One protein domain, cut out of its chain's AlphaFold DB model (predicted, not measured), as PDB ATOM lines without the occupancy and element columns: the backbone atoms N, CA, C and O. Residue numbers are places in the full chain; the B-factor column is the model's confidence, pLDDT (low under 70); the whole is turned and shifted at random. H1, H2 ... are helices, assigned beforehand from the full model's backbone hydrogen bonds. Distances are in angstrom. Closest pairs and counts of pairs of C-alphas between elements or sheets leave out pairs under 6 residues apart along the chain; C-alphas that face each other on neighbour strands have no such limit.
ATOM      1  N   ALA A   2     234.469 280.305 271.503       66.56
ATOM      2  CA  ALA A   2     233.295 279.554 271.983       66.56
ATOM      3  C   ALA A   2     233.623 278.245 272.740       66.56
ATOM      4  O   ALA A   2     232.974 277.940 273.733       66.56
ATOM      5  N   LEU A   3     234.663 277.507 272.328       69.88
ATOM      6  CA  LEU A   3     235.099 276.285 273.018       69.88
ATOM      7  C   LEU A   3     235.629 276.559 274.438       69.88
ATOM      8  O   LEU A   3     235.281 275.846 275.370       69.88
ATOM      9  N   VAL A   4     236.446 277.605 274.604       75.81
ATOM     10  CA  VAL A   4     237.042 277.984 275.900       75.81
ATOM     11  C   VAL A   4     235.951 278.424 276.872       75.81
ATOM     12  O   VAL A   4     235.920 277.980 278.015       75.81
ATOM     13  N   VAL A   5     235.006 279.234 276.389       79.19
ATOM     14  CA  VAL A   5     233.846 279.669 277.177       79.19
ATOM     15  C   VAL A   5     232.947 278.476 277.523       79.19
ATOM     16  O   VAL A   5     232.536 278.334 278.669       79.19
ATOM     17  N   GLY A   6     232.700 277.568 276.574       73.88
ATOM     18  CA  GLY A   6     231.922 276.350 276.819       73.88
ATOM     19  C   GLY A   6     232.575 275.432 277.856       73.88
ATOM     20  O   GLY A   6     231.888 274.889 278.719       73.88
ATOM     21  N   ALA A   7     233.904 275.312 277.829       73.50
ATOM     22  CA  ALA A   7     234.671 274.571 278.828       73.50
ATOM     23  C   ALA A   7     234.607 275.231 280.215       73.50
ATOM     24  O   ALA A   7     234.430 274.529 281.208       73.50
ATOM     25  N   ALA A   8     234.687 276.562 280.293       78.56
ATOM     26  CA  ALA A   8     234.531 277.293 281.550       78.56
ATOM     27  C   ALA A   8     233.134 277.086 282.161       78.56
ATOM     28  O   ALA A   8     233.023 276.756 283.342       78.56
ATOM     29  N   ILE A   9     232.077 277.183 281.345       78.69
ATOM     30  CA  ILE A   9     230.695 276.899 281.766       78.69
ATOM     31  C   ILE A   9     230.580 275.453 282.259       78.69
ATOM     32  O   ILE A   9     230.027 275.202 283.326       78.69
ATOM     33  N   PHE A  10     231.154 274.493 281.529       77.44
ATOM     34  CA  PHE A  10     231.161 273.097 281.956       77.44
ATOM     35  C   PHE A  10     231.841 272.894 283.311       77.44
ATOM     36  O   PHE A  10     231.293 272.211 284.176       77.44
ATOM     37  N   LEU A  11     233.010 273.498 283.522       77.94
ATOM     38  CA  LEU A  11     233.736 273.397 284.787       77.94
ATOM     39  C   LEU A  11     232.962 274.026 285.952       77.94
ATOM     40  O   LEU A  11     232.975 273.458 287.041       77.94
ATOM     41  N   ALA A  12     232.247 275.128 285.714       79.25
ATOM     42  CA  ALA A  12     231.400 275.776 286.715       79.25
ATOM     43  C   ALA A  12     230.145 274.955 287.067       79.25
ATOM     44  O   ALA A  12     229.721 274.928 288.219       79.25
ATOM     45  N   VAL A  13     229.563 274.251 286.091       78.00
ATOM     46  CA  VAL A  13     228.320 273.474 286.254       78.00
ATOM     47  C   VAL A  13     228.581 272.055 286.781       78.00
ATOM     48  O   VAL A  13     227.756 271.493 287.502       78.00
ATOM     49  N   ARG A  14     229.752 271.477 286.481       76.06
ATOM     50  CA  ARG A  14     230.183 270.145 286.938       76.06
ATOM     51  C   ARG A  14     230.017 269.885 288.449       76.06
ATOM     52  O   ARG A  14     229.595 268.774 288.771       76.06
ATOM     53  N   PRO A  15     230.371 270.797 289.378       71.50
ATOM     54  CA  PRO A  15     230.191 270.549 290.811       71.50
ATOM     55  C   PRO A  15     228.715 270.480 291.228       71.50
ATOM     56  O   PRO A  15     228.393 269.767 292.172       71.50
ATOM     57  N   VAL A  16     227.819 271.165 290.509       72.62
ATOM     58  CA  VAL A  16     226.375 271.198 290.800       72.62
ATOM     59  C   VAL A  16     225.662 269.981 290.200       72.62
ATOM     60  O   VAL A  16     224.836 269.351 290.856       72.62
ATOM     61  N   LEU A  17     226.006 269.603 288.965       70.75
ATOM     62  CA  LEU A  17     225.467 268.422 288.284       70.75
ATOM     63  C   LEU A  17     226.485 267.277 288.308       70.75
ATOM     64  O   LEU A  17     227.151 266.964 287.322       70.75
ATOM     65  N   SER A  18     226.588 266.626 289.462       71.81
ATOM     66  CA  SER A  18     227.487 265.490 289.688       71.81
ATOM     67  C   SER A  18     226.990 264.184 289.042       71.81
ATOM     68  O   SER A  18     227.798 263.326 288.680       71.81
ATOM     69  N   SER A  19     225.677 264.046 288.822       83.69
ATOM     70  CA  SER A  19     225.062 262.860 288.208       83.69
ATOM     71  C   SER A  19     225.189 262.845 286.678       83.69
ATOM     72  O   SER A  19     224.801 263.805 286.008       83.69
ATOM     73  N   SER A  20     225.633 261.714 286.104       82.44
ATOM     74  CA  SER A  20     225.731 261.502 284.646       82.44
ATOM     75  C   SER A  20     224.408 261.780 283.916       82.44
ATOM     76  O   SER A  20     224.409 262.321 282.812       82.44
ATOM     77  N   ARG A  21     223.265 261.451 284.541       85.38
ATOM     78  CA  ARG A  21     221.929 261.694 283.966       85.38
ATOM     79  C   ARG A  21     221.575 263.179 283.943       85.38
ATOM     80  O   ARG A  21     221.002 263.640 282.964       85.38
ATOM     81  N   GLY A  22     221.939 263.917 284.992       85.88
ATOM     82  CA  GLY A  22     221.693 265.357 285.082       85.88
ATOM     83  C   GLY A  22     222.494 266.133 284.039       85.88
ATOM     84  O   GLY A  22     221.943 266.983 283.348       85.88
ATOM     85  N   LEU A  23     223.768 265.775 283.853       85.69
ATOM     86  CA  LEU A  23     224.611 266.355 282.802       85.69
ATOM     87  C   LEU A  23     224.073 266.063 281.399       85.69
ATOM     88  O   LEU A  23     224.045 266.960 280.560       85.69
ATOM     89  N   LEU A  24     223.614 264.832 281.147       88.94
ATOM     90  CA  LEU A  24     223.011 264.474 279.865       88.94
ATOM     91  C   LEU A  24     221.720 265.260 279.610       88.94
ATOM     92  O   LEU A  24     221.539 265.773 278.511       88.94
ATOM     93  N   ALA A  25     220.851 265.372 280.619       88.69
ATOM     94  CA  ALA A  25     219.612 266.134 280.518       88.69
ATOM     95  C   ALA A  25     219.898 267.614 280.232       88.69
ATOM     96  O   ALA A  25     219.354 268.155 279.279       88.69
ATOM     97  N   ALA A  26     220.820 268.239 280.970       87.31
ATOM     98  CA  ALA A  26     221.209 269.628 280.740       87.31
ATOM     99  C   ALA A  26     221.796 269.847 279.334       87.31
ATOM    100  O   ALA A  26     221.420 270.799 278.651       87.31
ATOM    101  N   ALA A  27     222.680 268.952 278.878       88.44
ATOM    102  CA  ALA A  27     223.248 269.000 277.533       88.44
ATOM    103  C   ALA A  27     222.167 268.869 276.450       88.44
ATOM    104  O   ALA A  27     222.158 269.650 275.502       88.44
ATOM    105  N   LEU A  28     221.244 267.915 276.606       91.38
ATOM    106  CA  LEU A  28     220.139 267.705 275.674       91.38
ATOM    107  C   LEU A  28     219.205 268.917 275.645       91.38
ATOM    108  O   LEU A  28     218.895 269.412 274.568       91.38
ATOM    109  N   THR A  29     218.789 269.424 276.806       89.56
ATOM    110  CA  THR A  29     217.887 270.575 276.900       89.56
ATOM    111  C   THR A  29     218.501 271.811 276.255       89.56
ATOM    112  O   THR A  29     217.853 272.441 275.425       89.56
ATOM    113  N   LEU A  30     219.761 272.136 276.562       89.38
ATOM    114  CA  LEU A  30     220.437 273.287 275.956       89.38
ATOM    115  C   LEU A  30     220.620 273.122 274.445       89.38
ATOM    116  O   LEU A  30     220.420 274.079 273.703       89.38
ATOM    117  N   PHE A  31     220.958 271.918 273.980       89.62
ATOM    118  CA  PHE A  31     221.092 271.656 272.550       89.62
ATOM    119  C   PHE A  31     219.754 271.794 271.814       89.62
ATOM    120  O   PHE A  31     219.683 272.472 270.794       89.62
ATOM    121  N   VAL A  32     218.681 271.207 272.357       90.62
ATOM    122  CA  VAL A  32     217.329 271.297 271.786       90.62
ATOM    123  C   VAL A  32     216.841 272.742 271.767       90.62
ATOM    124  O   VAL A  32     216.283 273.163 270.759       90.62
ATOM    125  N   ILE A  33     217.095 273.524 272.821       88.06
ATOM    126  CA  ILE A  33     216.793 274.963 272.833       88.06
ATOM    127  C   ILE A  33     217.558 275.676 271.711       88.06
ATOM    128  O   ILE A  33     216.954 276.435 270.963       88.06
ATOM    129  N   GLY A  34     218.855 275.403 271.540       85.69
ATOM    130  CA  GLY A  34     219.652 275.985 270.456       85.69
ATOM    131  C   GLY A  34     219.105 275.671 269.061       85.69
ATOM    132  O   GLY A  34     218.952 276.576 268.241       85.69
ATOM    133  N   VAL A  35     218.754 274.406 268.811       86.44
ATOM    134  CA  VAL A  35     218.150 273.963 267.543       86.44
ATOM    135  C   VAL A  35     216.778 274.605 267.335       86.44
ATOM    136  O   VAL A  35     216.508 275.126 266.256       86.44
ATOM    137  N   ALA A  36     215.928 274.629 268.364       86.56
ATOM    138  CA  ALA A  36     214.613 275.258 268.299       86.56
ATOM    139  C   ALA A  36     214.713 276.759 268.002       86.56
ATOM    140  O   ALA A  36     213.958 277.259 267.174       86.56
ATOM    141  N   LEU A  37     215.670 277.468 268.609       83.50
ATOM    142  CA  LEU A  37     215.926 278.880 268.323       83.50
ATOM    143  C   LEU A  37     216.385 279.092 266.874       83.50
ATOM    144  O   LEU A  37     215.880 279.996 266.211       83.50
ATOM    145  N   GLN A  38     217.280 278.240 266.358       82.31
ATOM    146  CA  GLN A  38     217.719 278.300 264.959       82.31
ATOM    147  C   GLN A  38     216.563 278.029 263.990       82.31
ATOM    148  O   GLN A  38     216.422 278.724 262.986       82.31
ATOM    149  N   TYR A  39     215.711 277.045 264.286       81.50
ATOM    150  CA  TYR A  39     214.565 276.718 263.438       81.50
ATOM    151  C   TYR A  39     213.495 277.810 263.514       81.50
ATOM    152  O   TYR A  39     212.941 278.180 262.487       81.50
ATOM    153  N   ALA A  40     213.254 278.388 264.694       79.81
ATOM    154  CA  ALA A  40     212.322 279.499 264.866       79.81
ATOM    155  C   ALA A  40     212.766 280.759 264.109       79.81
ATOM    156  O   ALA A  40     211.938 281.383 263.444       79.81
ATOM    157  N   GLY A  41     214.062 281.094 264.159       75.00
ATOM    158  CA  GLY A  41     214.642 282.174 263.357       75.00
ATOM    159  C   GLY A  41     214.465 281.924 261.860       75.00
ATOM    160  O   GLY A  41     213.946 282.772 261.142       75.00
ATOM    161  N   ARG A  42     214.788 280.712 261.397       75.25
ATOM    162  CA  ARG A  42     214.730 280.353 259.970       75.25
ATOM    163  C   ARG A  42     213.335 280.205 259.398       75.25
ATOM    164  O   ARG A  42     213.145 280.454 258.212       75.25
ATOM    165  N   LEU A  43     212.365 279.801 260.207       75.25
ATOM    166  CA  LEU A  43     210.962 279.717 259.811       75.25
ATOM    167  C   LEU A  43     210.251 281.078 259.892       75.25
ATOM    168  O   LEU A  43     209.060 281.138 259.604       75.25
ATOM    169  N   ASN A  44     210.954 282.163 260.262       71.25
ATOM    170  CA  ASN A  44     210.361 283.478 260.530       71.25
ATOM    171  C   ASN A  44     209.164 283.401 261.498       71.25
ATOM    172  O   ASN A  44     208.208 284.161 261.371       71.25
ATOM    173  N   LEU A  45     209.202 282.481 262.471       68.44
ATOM    174  CA  LEU A  45     208.139 282.348 263.479       68.44
ATOM    175  C   LEU A  45     208.129 283.518 264.472       68.44
ATOM    176  O   LEU A  45     207.185 283.675 265.241       68.44
ATOM    177  N   VAL A  46     209.197 284.315 264.473       63.81
ATOM    178  CA  VAL A  46     209.324 285.545 265.245       63.81
ATOM    179  C   VAL A  46     209.153 286.711 264.277       63.81
ATOM    180  O   VAL A  46     209.855 286.768 263.265       63.81
ATOM    181  N   ASP A  47     208.228 287.623 264.591       58.94
ATOM    182  CA  ASP A  47     207.980 288.852 263.827       58.94
ATOM    183  C   ASP A  47     209.283 289.594 263.495       58.94
ATOM    184  O   ASP A  47     210.253 289.520 264.254       58.94
ATOM    185  N   GLN A  48     209.286 290.356 262.390       63.25
ATOM    186  CA  GLN A  48     210.448 291.054 261.797       63.25
ATOM    187  C   GLN A  48     211.086 292.167 262.666       63.25
ATOM    188  O   GLN A  48     211.655 293.134 262.162       63.25
ATOM    189  N   GLY A  49     211.011 292.063 263.988       64.88
ATOM    190  CA  GLY A  49     211.778 292.868 264.919       64.88
ATOM    191  C   GLY A  49     213.271 292.497 264.946       64.88
ATOM    192  O   GLY A  49     213.705 291.492 264.378       64.88
ATOM    193  N   PRO A  50     214.087 293.264 265.689       63.78
ATOM    194  CA  PRO A  50     215.541 293.077 265.773       63.78
ATOM    195  C   PRO A  50     215.971 291.707 266.329       63.78
ATOM    196  O   PRO A  50     217.128 291.313 266.188       63.78
ATOM    197  N   TRP A  51     215.054 290.971 266.961       65.31
ATOM    198  CA  TRP A  51     215.286 289.614 267.451       65.31
ATOM    199  C   TRP A  51     215.254 288.557 266.342       65.31
ATOM    200  O   TRP A  51     216.012 287.595 266.434       65.31
ATOM    201  N   ALA A  52     214.473 288.754 265.274       61.81
ATOM    202  CA  ALA A  52     214.413 287.818 264.152       61.81
ATOM    203  C   ALA A  52     215.754 287.744 263.399       61.81
ATOM    204  O   ALA A  52     216.263 286.652 263.162       61.81
ATOM    205  N   LEU A  53     216.400 288.893 263.143       61.12
ATOM    206  CA  LEU A  53     217.735 288.929 262.523       61.12
ATOM    207  C   LEU A  53     218.822 288.274 263.387       61.12
ATOM    208  O   LEU A  53     219.765 287.691 262.859       61.12
ATOM    209  N   ARG A  54     218.719 288.368 264.719       65.00
ATOM    210  CA  ARG A  54     219.699 287.744 265.625       65.00
ATOM    211  C   ARG A  54     219.537 286.231 265.704       65.00
ATOM    212  O   ARG A  54     220.529 285.547 265.901       65.00
ATOM    213  N   LEU A  55     218.315 285.719 265.575       65.31
ATOM    214  CA  LEU A  55     218.044 284.279 265.593       65.31
ATOM    215  C   LEU A  55     218.452 283.588 264.285       65.31
ATOM    216  O   LEU A  55     218.774 282.401 264.311       65.31
ATOM    217  N   ASP A  56     218.467 284.323 263.172       66.31
ATOM    218  CA  ASP A  56     218.956 283.819 261.885       66.31
ATOM    219  C   ASP A  56     220.497 283.806 261.799       66.31
ATOM    220  O   ASP A  56     221.075 282.950 261.131       66.31
ATOM    221  N   ASP A  57     221.192 284.692 262.533       69.06
ATOM    222  CA  ASP A  57     222.659 284.693 262.585       69.06
ATOM    223  C   ASP A  57     223.188 283.488 263.406       69.06
ATOM    224  O   ASP A  57     222.951 283.396 264.623       69.06
ATOM    225  N   PRO A  58     223.980 282.585 262.785       67.31
ATOM    226  CA  PRO A  58     224.557 281.417 263.446       67.31
ATOM    227  C   PRO A  58     225.346 281.740 264.713       67.31
ATOM    228  O   PRO A  58     225.483 280.889 265.584       67.31
ATOM    229  N   LYS A  59     225.875 282.958 264.873       70.06
ATOM    230  CA  LYS A  59     226.653 283.340 266.063       70.06
ATOM    231  C   LYS A  59     225.845 283.271 267.358       70.06
ATOM    232  O   LYS A  59     226.424 283.015 268.415       70.06
ATOM    233  N   TYR A  60     224.534 283.501 267.294       69.25
ATOM    234  CA  TYR A  60     223.675 283.532 268.480       69.25
ATOM    235  C   TYR A  60     223.101 282.159 268.817       69.25
ATOM    236  O   TYR A  60     222.924 281.850 269.996       69.25
ATOM    237  N   THR A  61     222.869 281.321 267.809       73.25
ATOM    238  CA  THR A  61     222.335 279.963 267.967       73.25
ATOM    239  C   THR A  61     223.457 278.944 268.185       73.25
ATOM    240  O   THR A  61     223.415 278.173 269.143       73.25
ATOM    241  N   ARG A  62     224.547 279.027 267.414       76.06
ATOM    242  CA  ARG A  62     225.771 278.213 267.535       76.06
ATOM    243  C   ARG A  62     226.791 278.861 268.476       76.06
ATOM    244  O   ARG A  62     227.927 279.174 268.110       76.06
ATOM    245  N   ASN A  63     226.390 279.047 269.728       82.19
ATOM    246  CA  ASN A  63     227.229 279.673 270.747       82.19
ATOM    247  C   ASN A  63     227.882 278.649 271.705       82.19
ATOM    248  O   ASN A  63     227.688 277.433 271.619       82.19
ATOM    249  N   ALA A  64     228.693 279.150 272.641       82.56
ATOM    250  CA  ALA A  64     229.380 278.331 273.641       82.56
ATOM    251  C   ALA A  64     228.426 277.495 274.518       82.56
ATOM    252  O   ALA A  64     228.786 276.400 274.948       82.56
ATOM    253  N   LEU A  65     227.222 278.006 274.772       82.50
ATOM    254  CA  LEU A  65     226.237 277.416 275.670       82.50
ATOM    255  C   LEU A  65     225.374 276.353 274.977       82.50
ATOM    256  O   LEU A  65     225.149 275.294 275.548       82.50
ATOM    257  N   PHE A  66     224.906 276.612 273.755       84.38
ATOM    258  CA  PHE A  66     223.993 275.715 273.039       84.38
ATOM    259  C   PHE A  66     224.705 274.695 272.150       84.38
ATOM    260  O   PHE A  66     224.133 273.658 271.827       84.38
ATOM    261  N   PHE A  67     225.959 274.958 271.776       84.31
ATOM    262  CA  PHE A  67     226.737 274.062 270.924       84.31
ATOM    263  C   PHE A  67     227.940 273.468 271.661       84.31
ATOM    264  O   PHE A  67     228.029 272.252 271.826       84.31
ATOM    265  N   ALA A  68     228.862 274.302 272.154       84.69
ATOM    266  CA  ALA A  68     230.108 273.786 272.727       84.69
ATOM    267  C   ALA A  68     229.880 273.004 274.033       84.69
ATOM    268  O   ALA A  68     230.435 271.917 274.196       84.69
ATOM    269  N   PHE A  69     229.047 273.516 274.942       86.25
ATOM    270  CA  PHE A  69     228.761 272.861 276.219       86.25
ATOM    271  C   PHE A  69     228.108 271.473 276.056       86.25
ATOM    272  O   PHE A  69     228.623 270.527 276.664       86.25
ATOM    273  N   PRO A  70     227.052 271.278 275.234       88.31
ATOM    274  CA  PRO A  70     226.461 269.957 275.040       88.31
ATOM    275  C   PRO A  70     227.449 268.929 274.492       88.31
ATOM    276  O   PRO A  70     227.575 267.846 275.063       88.31
ATOM    277  N   PHE A  71     228.215 269.269 273.449       88.69
ATOM    278  CA  PHE A  71     229.171 268.328 272.856       88.69
ATOM    279  C   PHE A  71     230.364 268.028 273.767       88.69
ATOM    280  O   PHE A  71     230.804 266.879 273.841       88.69
ATOM    281  N   LEU A  72     230.856 269.014 274.522       87.19
ATOM    282  CA  LEU A  72     231.904 268.787 275.519       87.19
ATOM    283  C   LEU A  72     231.407 267.861 276.642       87.19
ATOM    284  O   LEU A  72     232.099 266.917 277.029       87.19
ATOM    285  N   THR A  73     230.179 268.086 277.114       86.88
ATOM    286  CA  THR A  73     229.535 267.245 278.128       86.88
ATOM    287  C   THR A  73     229.361 265.813 277.628       86.88
ATOM    288  O   THR A  73     229.709 264.875 278.344       86.88
ATOM    289  N   LEU A  74     228.902 265.629 276.384       88.69
ATOM    290  CA  LEU A  74     228.810 264.312 275.748       88.69
ATOM    291  C   LEU A  74     230.177 263.621 275.688       88.69
ATOM    292  O   LEU A  74     230.278 262.452 276.056       88.69
ATOM    293  N   GLY A  75     231.241 264.335 275.312       86.31
ATOM    294  CA  GLY A  75     232.605 263.799 275.315       86.31
ATOM    295  C   GLY A  75     233.041 263.288 276.694       86.31
ATOM    296  O   GLY A  75     233.556 262.173 276.814       86.31
ATOM    297  N   VAL A  76     232.772 264.057 277.755       86.12
ATOM    298  CA  VAL A  76     233.075 263.651 279.138       86.12
ATOM    299  C   VAL A  76     232.227 262.454 279.576       86.12
ATOM    300  O   VAL A  76     232.751 261.535 280.204       86.12
ATOM    301  N   LEU A  77     230.937 262.427 279.238       86.56
ATOM    302  CA  LEU A  77     230.048 261.307 279.561       86.56
ATOM    303  C   LEU A  77     230.482 260.017 278.858       86.56
ATOM    304  O   LEU A  77     230.517 258.964 279.491       86.56
ATOM    305  N   ILE A  78     230.889 260.100 277.589       87.25
ATOM    306  CA  ILE A  78     231.433 258.960 276.838       87.25
ATOM    307  C   ILE A  78     232.713 258.436 277.489       87.25
ATOM    308  O   ILE A  78     232.916 257.223 277.561       87.25
ATOM    309  N   ALA A  79     233.580 259.332 277.970       85.00
ATOM    310  CA  ALA A  79     234.792 258.942 278.678       85.00
ATOM    311  C   ALA A  79     234.485 258.255 280.020       85.00
ATOM    312  O   ALA A  79     235.112 257.246 280.334       85.00
ATOM    313  N   ARG A  80     233.500 258.751 280.782       84.31
ATOM    314  CA  ARG A  80     233.095 258.182 282.082       84.31
ATOM    315  C   ARG A  80     232.401 256.825 281.958       84.31
ATOM    316  O   ARG A  80     232.717 255.904 282.697       84.31
ATOM    317  N   GLU A  81     231.470 256.689 281.019       84.25
ATOM    318  CA  GLU A  81     230.603 255.506 280.876       84.25
ATOM    319  C   GLU A  81     231.130 254.513 279.823       84.25
ATOM    320  O   GLU A  81     230.392 253.665 279.309       84.25
ATOM    321  N   GLN A  82     232.419 254.603 279.477       80.69
ATOM    322  CA  GLN A  82     233.032 253.876 278.364       80.69
ATOM    323  C   GLN A  82     232.771 252.364 278.416       80.69
ATOM    324  O   GLN A  82     232.422 251.770 277.397       80.69
ATOM    325  N   ALA A  83     232.911 251.736 279.586       75.88
ATOM    326  CA  ALA A  83     232.745 250.288 279.749       75.88
ATOM    327  C   ALA A  83     231.297 249.802 279.536       75.88
ATOM    328  O   ALA A  83     231.061 248.620 279.262       75.88
ATOM    329  N   ARG A  84     230.318 250.698 279.692       79.94
ATOM    330  CA  ARG A  84     228.898 250.424 279.446       79.94
ATOM    331  C   ARG A  84     228.543 250.707 277.989       79.94
ATOM    332  O   ARG A  84     227.896 249.893 277.337       79.94
ATOM    333  N   LEU A  85     229.034 251.827 277.465       78.81
ATOM    334  CA  LEU A  85     228.839 252.263 276.085       78.81
ATOM    335  C   LEU A  85     229.551 251.364 275.063       78.81
ATOM    336  O   LEU A  85     229.065 251.200 273.944       78.81
ATOM    337  N   SER A  86     230.671 250.727 275.420       74.69
ATOM    338  CA  SER A  86     231.355 249.749 274.562       74.69
ATOM    339  C   SER A  86     230.482 248.521 274.273       74.69
ATOM    340  O   SER A  86     230.510 248.011 273.155       74.69
ATOM    341  N   ARG A  87     229.633 248.120 275.228       79.56
ATOM    342  CA  ARG A  87     228.722 246.969 275.135       79.56
ATOM    343  C   ARG A  87     227.381 247.267 274.463       79.56
ATOM    344  O   ARG A  87     226.583 246.348 274.288       79.56
ATOM    345  N   LEU A  88     227.118 248.518 274.079       79.88
ATOM    346  CA  LEU A  88     225.882 248.886 273.391       79.88
ATOM    347  C   LEU A  88     225.774 248.108 272.064       79.88
ATOM    348  O   LEU A  88     226.592 248.290 271.162       79.88
ATOM    349  N   ARG A  89     224.777 247.229 271.945       79.31
ATOM    350  CA  ARG A  89     224.472 246.532 270.686       79.31
ATOM    351  C   ARG A  89     223.722 247.481 269.746       79.31
ATOM    352  O   ARG A  89     222.982 248.343 270.204       79.31
ATOM    353  N   GLY A  90     223.935 247.347 268.437       83.00
ATOM    354  CA  GLY A  90     223.204 248.133 267.433       83.00
ATOM    355  C   GLY A  90     223.733 249.549 267.163       83.00
ATOM    356  O   GLY A  90     223.054 250.311 266.485       83.00
ATOM    357  N   LYS A  91     224.948 249.907 267.614       85.94
ATOM    358  CA  LYS A  91     225.570 251.224 267.331       85.94
ATOM    359  C   LYS A  91     225.541 251.594 265.845       85.94
ATOM    360  O   LYS A  91     225.271 252.739 265.515       85.94
ATOM    361  N   GLY A  92     225.792 250.625 264.961       85.00
ATOM    362  CA  GLY A  92     225.761 250.837 263.512       85.00
ATOM    363  C   GLY A  92     224.367 251.187 262.986       85.00
ATOM    364  O   GLY A  92     224.244 252.085 262.165       85.00
ATOM    365  N   ILE A  93     223.318 250.549 263.516       89.06
ATOM    366  CA  ILE A  93     221.926 250.849 263.149       89.06
ATOM    367  C   ILE A  93     221.551 252.250 263.633       89.06
ATOM    368  O   ILE A  93     221.014 253.040 262.866       89.06
ATOM    369  N   ILE A  94     221.888 252.590 264.882       89.00
ATOM    370  CA  ILE A  94     221.610 253.924 265.438       89.00
ATOM    371  C   ILE A  94     222.367 255.000 264.648       89.00
ATOM    372  O   ILE A  94     221.805 256.051 264.358       89.00
ATOM    373  N   LEU A  95     223.617 254.732 264.250       90.50
ATOM    374  CA  LEU A  95     224.369 255.637 263.387       90.50
ATOM    375  C   LEU A  95     223.711 255.780 262.010       90.50
ATOM    376  O   LEU A  95     223.564 256.903 261.543       90.50
ATOM    377  N   ALA A  96     223.303 254.682 261.373       90.12
ATOM    378  CA  ALA A  96     222.647 254.722 260.068       90.12
ATOM    379  C   ALA A  96     221.337 255.523 260.120       90.12
ATOM    380  O   ALA A  96     221.114 256.381 259.270       90.12
ATOM    381  N   LEU A  97     220.520 255.314 261.156       90.88
ATOM    382  CA  LEU A  97     219.308 256.101 261.397       90.88
ATOM    383  C   LEU A  97     219.628 257.578 261.654       90.88
ATOM    384  O   LEU A  97     218.954 258.448 261.113       90.88
ATOM    385  N   GLY A  98     220.674 257.874 262.430       89.81
ATOM    386  CA  GLY A  98     221.121 259.246 262.672       89.81
ATOM    387  C   GLY A  98     221.622 259.941 261.403       89.81
ATOM    388  O   GLY A  98     221.318 261.109 261.186       89.81
ATOM    389  N   LEU A  99     222.356 259.233 260.542       90.44
ATOM    390  CA  LEU A  99     222.821 259.750 259.252       90.44
ATOM    391  C   LEU A  99     221.662 259.953 258.273       90.44
ATOM    392  O   LEU A  99     221.638 260.958 257.569       90.44
ATOM    393  N   ALA A 100     220.688 259.040 258.256       90.81
ATOM    394  CA  ALA A 100     219.468 259.205 257.474       90.81
ATOM    395  C   ALA A 100     218.673 260.432 257.949       90.81
ATOM    396  O   ALA A 100     218.284 261.259 257.128       90.81
ATOM    397  N   GLY A 101     218.510 260.599 259.267       89.69
ATOM    398  CA  GLY A 101     217.896 261.786 259.868       89.69
ATOM    399  C   GLY A 101     218.622 263.072 259.475       89.69
ATOM    400  O   GLY A 101     217.988 264.011 259.004       89.69
ATOM    401  N   LEU A 102     219.955 263.079 259.553       88.31
ATOM    402  CA  LEU A 102     220.772 264.216 259.135       88.31
ATOM    403  C   LEU A 102     220.576 264.547 257.649       88.31
ATOM    404  O   LEU A 102     220.467 265.717 257.294       88.31
ATOM    405  N   GLY A 103     220.508 263.530 256.786       87.00
ATOM    406  CA  GLY A 103     220.246 263.702 255.357       87.00
ATOM    407  C   GLY A 103     218.869 264.305 255.078       87.00
ATOM    408  O   GLY A 103     218.753 265.199 254.244       87.00
ATOM    409  N   ILE A 104     217.843 263.873 255.816       88.12
ATOM    410  CA  ILE A 104     216.491 264.441 255.729       88.12
ATOM    411  C   ILE A 104     216.501 265.902 256.187       88.12
ATOM    412  O   ILE A 104     216.004 266.763 255.466       88.12
ATOM    413  N   GLU A 105     217.093 266.210 257.344       86.25
ATOM    414  CA  GLU A 105     217.151 267.589 257.841       86.25
ATOM    415  C   GLU A 105     217.935 268.508 256.893       86.25
ATOM    416  O   GLU A 105     217.539 269.653 256.675       86.25
ATOM    417  N   ALA A 106     219.019 268.010 256.290       83.88
ATOM    418  CA  ALA A 106     219.777 268.740 255.281       83.88
ATOM    419  C   ALA A 106     218.949 268.980 254.008       83.88
ATOM    420  O   ALA A 106     218.929 270.100 253.506       83.88
ATOM    421  N   ALA A 107     218.221 267.970 253.519       83.69
ATOM    422  CA  ALA A 107     217.364 268.098 252.340       83.69
ATOM    423  C   ALA A 107     216.217 269.099 252.560       83.69
ATOM    424  O   ALA A 107     215.922 269.917 251.684       83.69
ATOM    425  N   VAL A 108     215.592 269.077 253.742       83.06
ATOM    426  CA  VAL A 108     214.572 270.062 254.131       83.06
ATOM    427  C   VAL A 108     215.183 271.463 254.198       83.06
ATOM    428  O   VAL A 108     214.620 272.397 253.635       83.06
ATOM    429  N   ALA A 109     216.363 271.607 254.807       78.88
ATOM    430  CA  ALA A 109     217.054 272.890 254.884       78.88
ATOM    431  C   ALA A 109     217.378 273.462 253.494       78.88
ATOM    432  O   ALA A 109     217.207 274.658 253.278       78.88
ATOM    433  N   THR A 110     217.793 272.623 252.538       74.75
ATOM    434  CA  THR A 110     218.082 273.070 251.166       74.75
ATOM    435  C   THR A 110     216.838 273.499 250.391       74.75
ATOM    436  O   THR A 110     216.923 274.430 249.599       74.75
ATOM    437  N   GLN A 111     215.685 272.866 250.632       76.00
ATOM    438  CA  GLN A 111     214.421 273.256 249.990       76.00
ATOM    439  C   GLN A 111     213.877 274.589 250.510       76.00
ATOM    440  O   GLN A 111     213.114 275.250 249.819       76.00
ATOM    441  N   MET A 112     214.276 275.001 251.712       69.62
ATOM    442  CA  MET A 112     213.862 276.278 252.293       69.62
ATOM    443  C   MET A 112     214.638 277.485 251.734       69.62
ATOM    444  O   MET A 112     214.441 278.585 252.242       69.62
ATOM    445  N   GLU A 113     215.531 277.293 250.745       58.00
ATOM    446  CA  GLU A 113     216.377 278.308 250.067       58.00
ATOM    447  C   GLU A 113     217.158 279.264 250.991       58.00
ATOM    448  O   GLU A 113     217.793 280.223 250.555       58.00
ATOM    449  N   ARG A 114     217.175 278.981 252.291       57.94
ATOM    450  CA  ARG A 114     217.924 279.715 253.299       57.94
ATOM    451  C   ARG A 114     219.203 278.950 253.575       57.94
ATOM    452  O   ARG A 114     219.158 277.740 253.786       57.94
ATOM    453  N   ASN A 115     220.332 279.668 253.537       58.34
ATOM    454  CA  ASN A 115     221.695 279.205 253.839       58.34
ATOM    455  C   ASN A 115     221.704 277.971 254.753       58.34
ATOM    456  O   ASN A 115     221.032 277.994 255.774       58.34
ATOM    457  N   GLY A 116     222.442 276.905 254.422       61.75
ATOM    458  CA  GLY A 116     222.371 275.606 255.121       61.75
ATOM    459  C   GLY A 116     222.386 275.682 256.659       61.75
ATOM    460  O   GLY A 116     222.968 276.595 257.240       61.75
ATOM    461  N   ASN A 117     221.701 274.747 257.328       68.44
ATOM    462  CA  ASN A 117     221.617 274.687 258.795       68.44
ATOM    463  C   ASN A 117     222.996 274.381 259.403       68.44
ATOM    464  O   ASN A 117     223.683 273.463 258.959       68.44
ATOM    465  N   ASP A 118     223.387 275.131 260.436       72.25
ATOM    466  CA  ASP A 118     224.644 274.911 261.168       72.25
ATOM    467  C   ASP A 118     224.477 273.889 262.302       72.25
ATOM    468  O   ASP A 118     225.376 273.088 262.573       72.25
ATOM    469  N   MET A 119     223.321 273.898 262.970       79.38
ATOM    470  CA  MET A 119     222.934 272.891 263.958       79.38
ATOM    471  C   MET A 119     221.764 272.062 263.429       79.38
ATOM    472  O   MET A 119     220.690 272.592 263.159       79.38
ATOM    473  N   TYR A 120     221.990 270.756 263.306       86.94
ATOM    474  CA  TYR A 120     220.976 269.747 262.996       86.94
ATOM    475  C   TYR A 120     220.665 268.940 264.249       86.94
ATOM    476  O   TYR A 120     221.589 268.603 264.997       86.94
ATOM    477  N   LEU A 121     219.402 268.573 264.467       88.62
ATOM    478  CA  LEU A 121     219.018 267.799 265.647       88.62
ATOM    479  C   LEU A 121     219.741 266.444 265.670       88.62
ATOM    480  O   LEU A 121     220.228 266.002 266.715       88.62
ATOM    481  N   SER A 122     219.905 265.831 264.497       89.25
ATOM    482  CA  SER A 122     220.566 264.534 264.331       89.25
ATOM    483  C   SER A 122     222.036 264.541 264.766       89.25
ATOM    484  O   SER A 122     222.571 263.492 265.137       89.25
ATOM    485  N   LEU A 123     222.704 265.706 264.805       87.56
ATOM    486  CA  LEU A 123     224.102 265.806 265.245       87.56
ATOM    487  C   LEU A 123     224.301 265.394 266.705       87.56
ATOM    488  O   LEU A 123     225.374 264.881 267.033       87.56
ATOM    489  N   PHE A 124     223.290 265.562 267.564       89.81
ATOM    490  CA  PHE A 124     223.368 265.138 268.966       89.81
ATOM    491  C   PHE A 124     223.577 263.627 269.106       89.81
ATOM    492  O   PHE A 124     224.165 263.173 270.080       89.81
ATOM    493  N   VAL A 125     223.123 262.847 268.120       89.00
ATOM    494  CA  VAL A 125     223.258 261.386 268.089       89.00
ATOM    495  C   VAL A 125     224.442 260.974 267.218       89.00
ATOM    496  O   VAL A 125     225.294 260.205 267.657       89.00
ATOM    497  N   VAL A 126     224.545 261.517 266.003       89.50
ATOM    498  CA  VAL A 126     225.577 261.122 265.030       89.50
ATOM    499  C   VAL A 126     226.985 261.392 265.557       89.50
ATOM    500  O   VAL A 126     227.842 260.510 265.493       89.50
ATOM    501  N   SER A 127     227.235 262.578 266.116       88.75
ATOM    502  CA  SER A 127     228.587 262.958 266.541       88.75
ATOM    503  C   SER A 127     229.152 262.116 267.700       88.75
ATOM    504  O   SER A 127     230.274 261.623 267.541       88.75
ATOM    505  N   PRO A 128     228.442 261.846 268.822       87.62
ATOM    506  CA  PRO A 128     228.989 260.983 269.868       87.62
ATOM    507  C   PRO A 128     229.162 259.533 269.400       87.62
ATOM    508  O   PRO A 128     230.120 258.875 269.806       87.62
ATOM    509  N   LEU A 129     228.285 259.030 268.521       87.81
ATOM    510  CA  LEU A 129     228.400 257.681 267.959       87.81
ATOM    511  C   LEU A 129     229.609 257.540 267.035       87.81
ATOM    512  O   LEU A 129     230.368 256.582 267.187       87.81
ATOM    513  N   LEU A 130     229.831 258.499 266.132       87.00
ATOM    514  CA  LEU A 130     231.035 258.534 265.300       87.00
ATOM    515  C   LEU A 130     232.294 258.607 266.163       87.00
ATOM    516  O   LEU A 130     233.218 257.824 265.954       87.00
ATOM    517  N   PHE A 131     232.308 259.471 267.181       86.06
ATOM    518  CA  PHE A 131     233.429 259.569 268.115       86.06
ATOM    519  C   PHE A 131     233.702 258.238 268.829       86.06
ATOM    520  O   PHE A 131     234.845 257.787 268.912       86.06
ATOM    521  N   MET A 132     232.655 257.559 269.304       84.19
ATOM    522  CA  MET A 132     232.778 256.253 269.949       84.19
ATOM    523  C   MET A 132     233.306 255.165 269.013       84.19
ATOM    524  O   MET A 132     234.110 254.341 269.453       84.19
ATOM    525  N   LEU A 133     232.840 255.129 267.762       83.56
ATOM    526  CA  LEU A 133     233.282 254.149 266.769       83.56
ATOM    527  C   LEU A 133     234.730 254.394 266.356       83.56
ATOM    528  O   LEU A 133     235.520 253.458 266.374       83.56
ATOM    529  N   MET A 134     235.099 255.646 266.074       79.50
ATOM    530  CA  MET A 134     236.472 256.012 265.714       79.50
ATOM    531  C   MET A 134     237.457 255.745 266.854       79.50
ATOM    532  O   MET A 134     238.587 255.350 266.610       79.50
ATOM    533  N   ARG A 135     237.023 255.904 268.111       75.75
ATOM    534  CA  ARG A 135     237.846 255.590 269.287       75.75
ATOM    535  C   ARG A 135     237.988 254.083 269.546       75.75
ATOM    536  O   ARG A 135     238.978 253.673 270.138       75.75
ATOM    537  N   GLN A 136     236.992 253.275 269.170       73.06
ATOM    538  CA  GLN A 136     237.035 251.805 269.272       73.06
ATOM    539  C   GLN A 136     237.751 251.154 268.091       73.06
ATOM    540  O   GLN A 136     238.276 250.053 268.235       73.06
ATOM    541  N   ALA A 137     237.764 251.816 266.936       69.69
ATOM    542  CA  ALA A 137     238.620 251.442 265.836       69.69
ATOM    543  C   ALA A 137     240.069 251.628 266.303       69.69
ATOM    544  O   ALA A 137     240.594 252.738 266.320       69.69
ATOM    545  N   GLU A 138     240.713 250.537 266.722       58.78
ATOM    546  CA  GLU A 138     242.167 250.482 266.810       58.78
ATOM    547  C   GLU A 138     242.701 250.712 265.396       58.78
ATOM    548  O   GLU A 138     242.903 249.773 264.625       58.78
TER     549      GLU A 138
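This is residues 2 to 138 of the 199 residues of an uncharacterized protein of Paracoccus contaminans (UniProt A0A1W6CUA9). Two long antiparallel helices, H2 and H5, lie side by side as the core, with H1 crossing H5 on one side and the helical hairpin of H7 and H8 on another. In the hairpin H8 packs on H5, while H7 lies beyond H8, away from the core pair; the short helices H3 and H4 sit by the last part of H2, and H6 lies at the opposite end of the model, between H5 and H7 along the chain. The printed part has 137 residues with eight named helices, H1 to H8 in chain order, and no named strand; the class is all helix. The whole is compact, with a radius of gyration of the C-alphas of 16.3 A, and spans 50 by 35 by 22 A.

H2, the longest helix, takes residues 20 to 42 and measures 32.9 A, from C-alpha 20 at (225.731, 261.502, 284.646) to C-alpha 42 at (214.730, 280.353, 259.970). H5 is residues 64 to 80, 22.2 A long. H1 is residues 2 to 13, 16.3 A, and begins at C-alpha 2 at (233.295, 279.554, 271.983). H3 is residues 50 to 56, H4 residues 58 to 61 and H6 residues 82 to 85. H7, residues 91 to 111, measures 30.2 A; H8, residues 123 to 136, measures 19.5 A and ends at C-alpha 136 at (237.035, 251.805, 269.272).

H2 and H5 are the hub, touching three helices each. They touch each other at a shallow tilt of 31 degrees, opposite ways, with Ala 27 and Pro 70 the closest C-alphas at 4.2 A. H1 touches H5 at a steep tilt of 62 degrees, the closest C-alphas being those of Ala 2 and Ala 64, 4.4 A apart. Residues 37 to 42 of H2 touch H3, closest at the C-alphas of Gly 41 and Leu 55, 4.6 A. Residues 34 to 38 of H2 touch H4, closest at Gly 34 and Thr 61, whose C-alphas are 5.4 A apart. Residues 71 to 78 of H5 touch H8 at a shallow tilt of 34.9 degrees, only just short of steep; the closest C-alphas, of Leu 74 and Pro 128, are 6.8 A apart. H7 and H8 form a helical hairpin at a steep tilt of 39 degrees, with the C-alphas of Gly 98 and Val 126 closest at 5.4 A. H7 is apart from H2 and from H5. H6 is close to H5 but not clearly touching it, the closest C-alphas being those of Ile 78 and Leu 85, 7.2 A apart. In H1, H2 and H7 every O i to N i+4 pair is within hydrogen-bond range; in H3 it is 2 of 3, in H5 11 of 13, in H8 9 of 10, and H4 and H6 are too short for such a pair.

The two C-alphas farthest apart, those of Gly 49 and Glu 138, are 52.2 A from each other. The printed part has no cut. The link from H7 to H8, 11 residues, is long. The mean pLDDT of the printed part is 79.7; values under 70 fall at residues 2 to 3, 45 to 58, 60, 112 to 117 and 137 to 138.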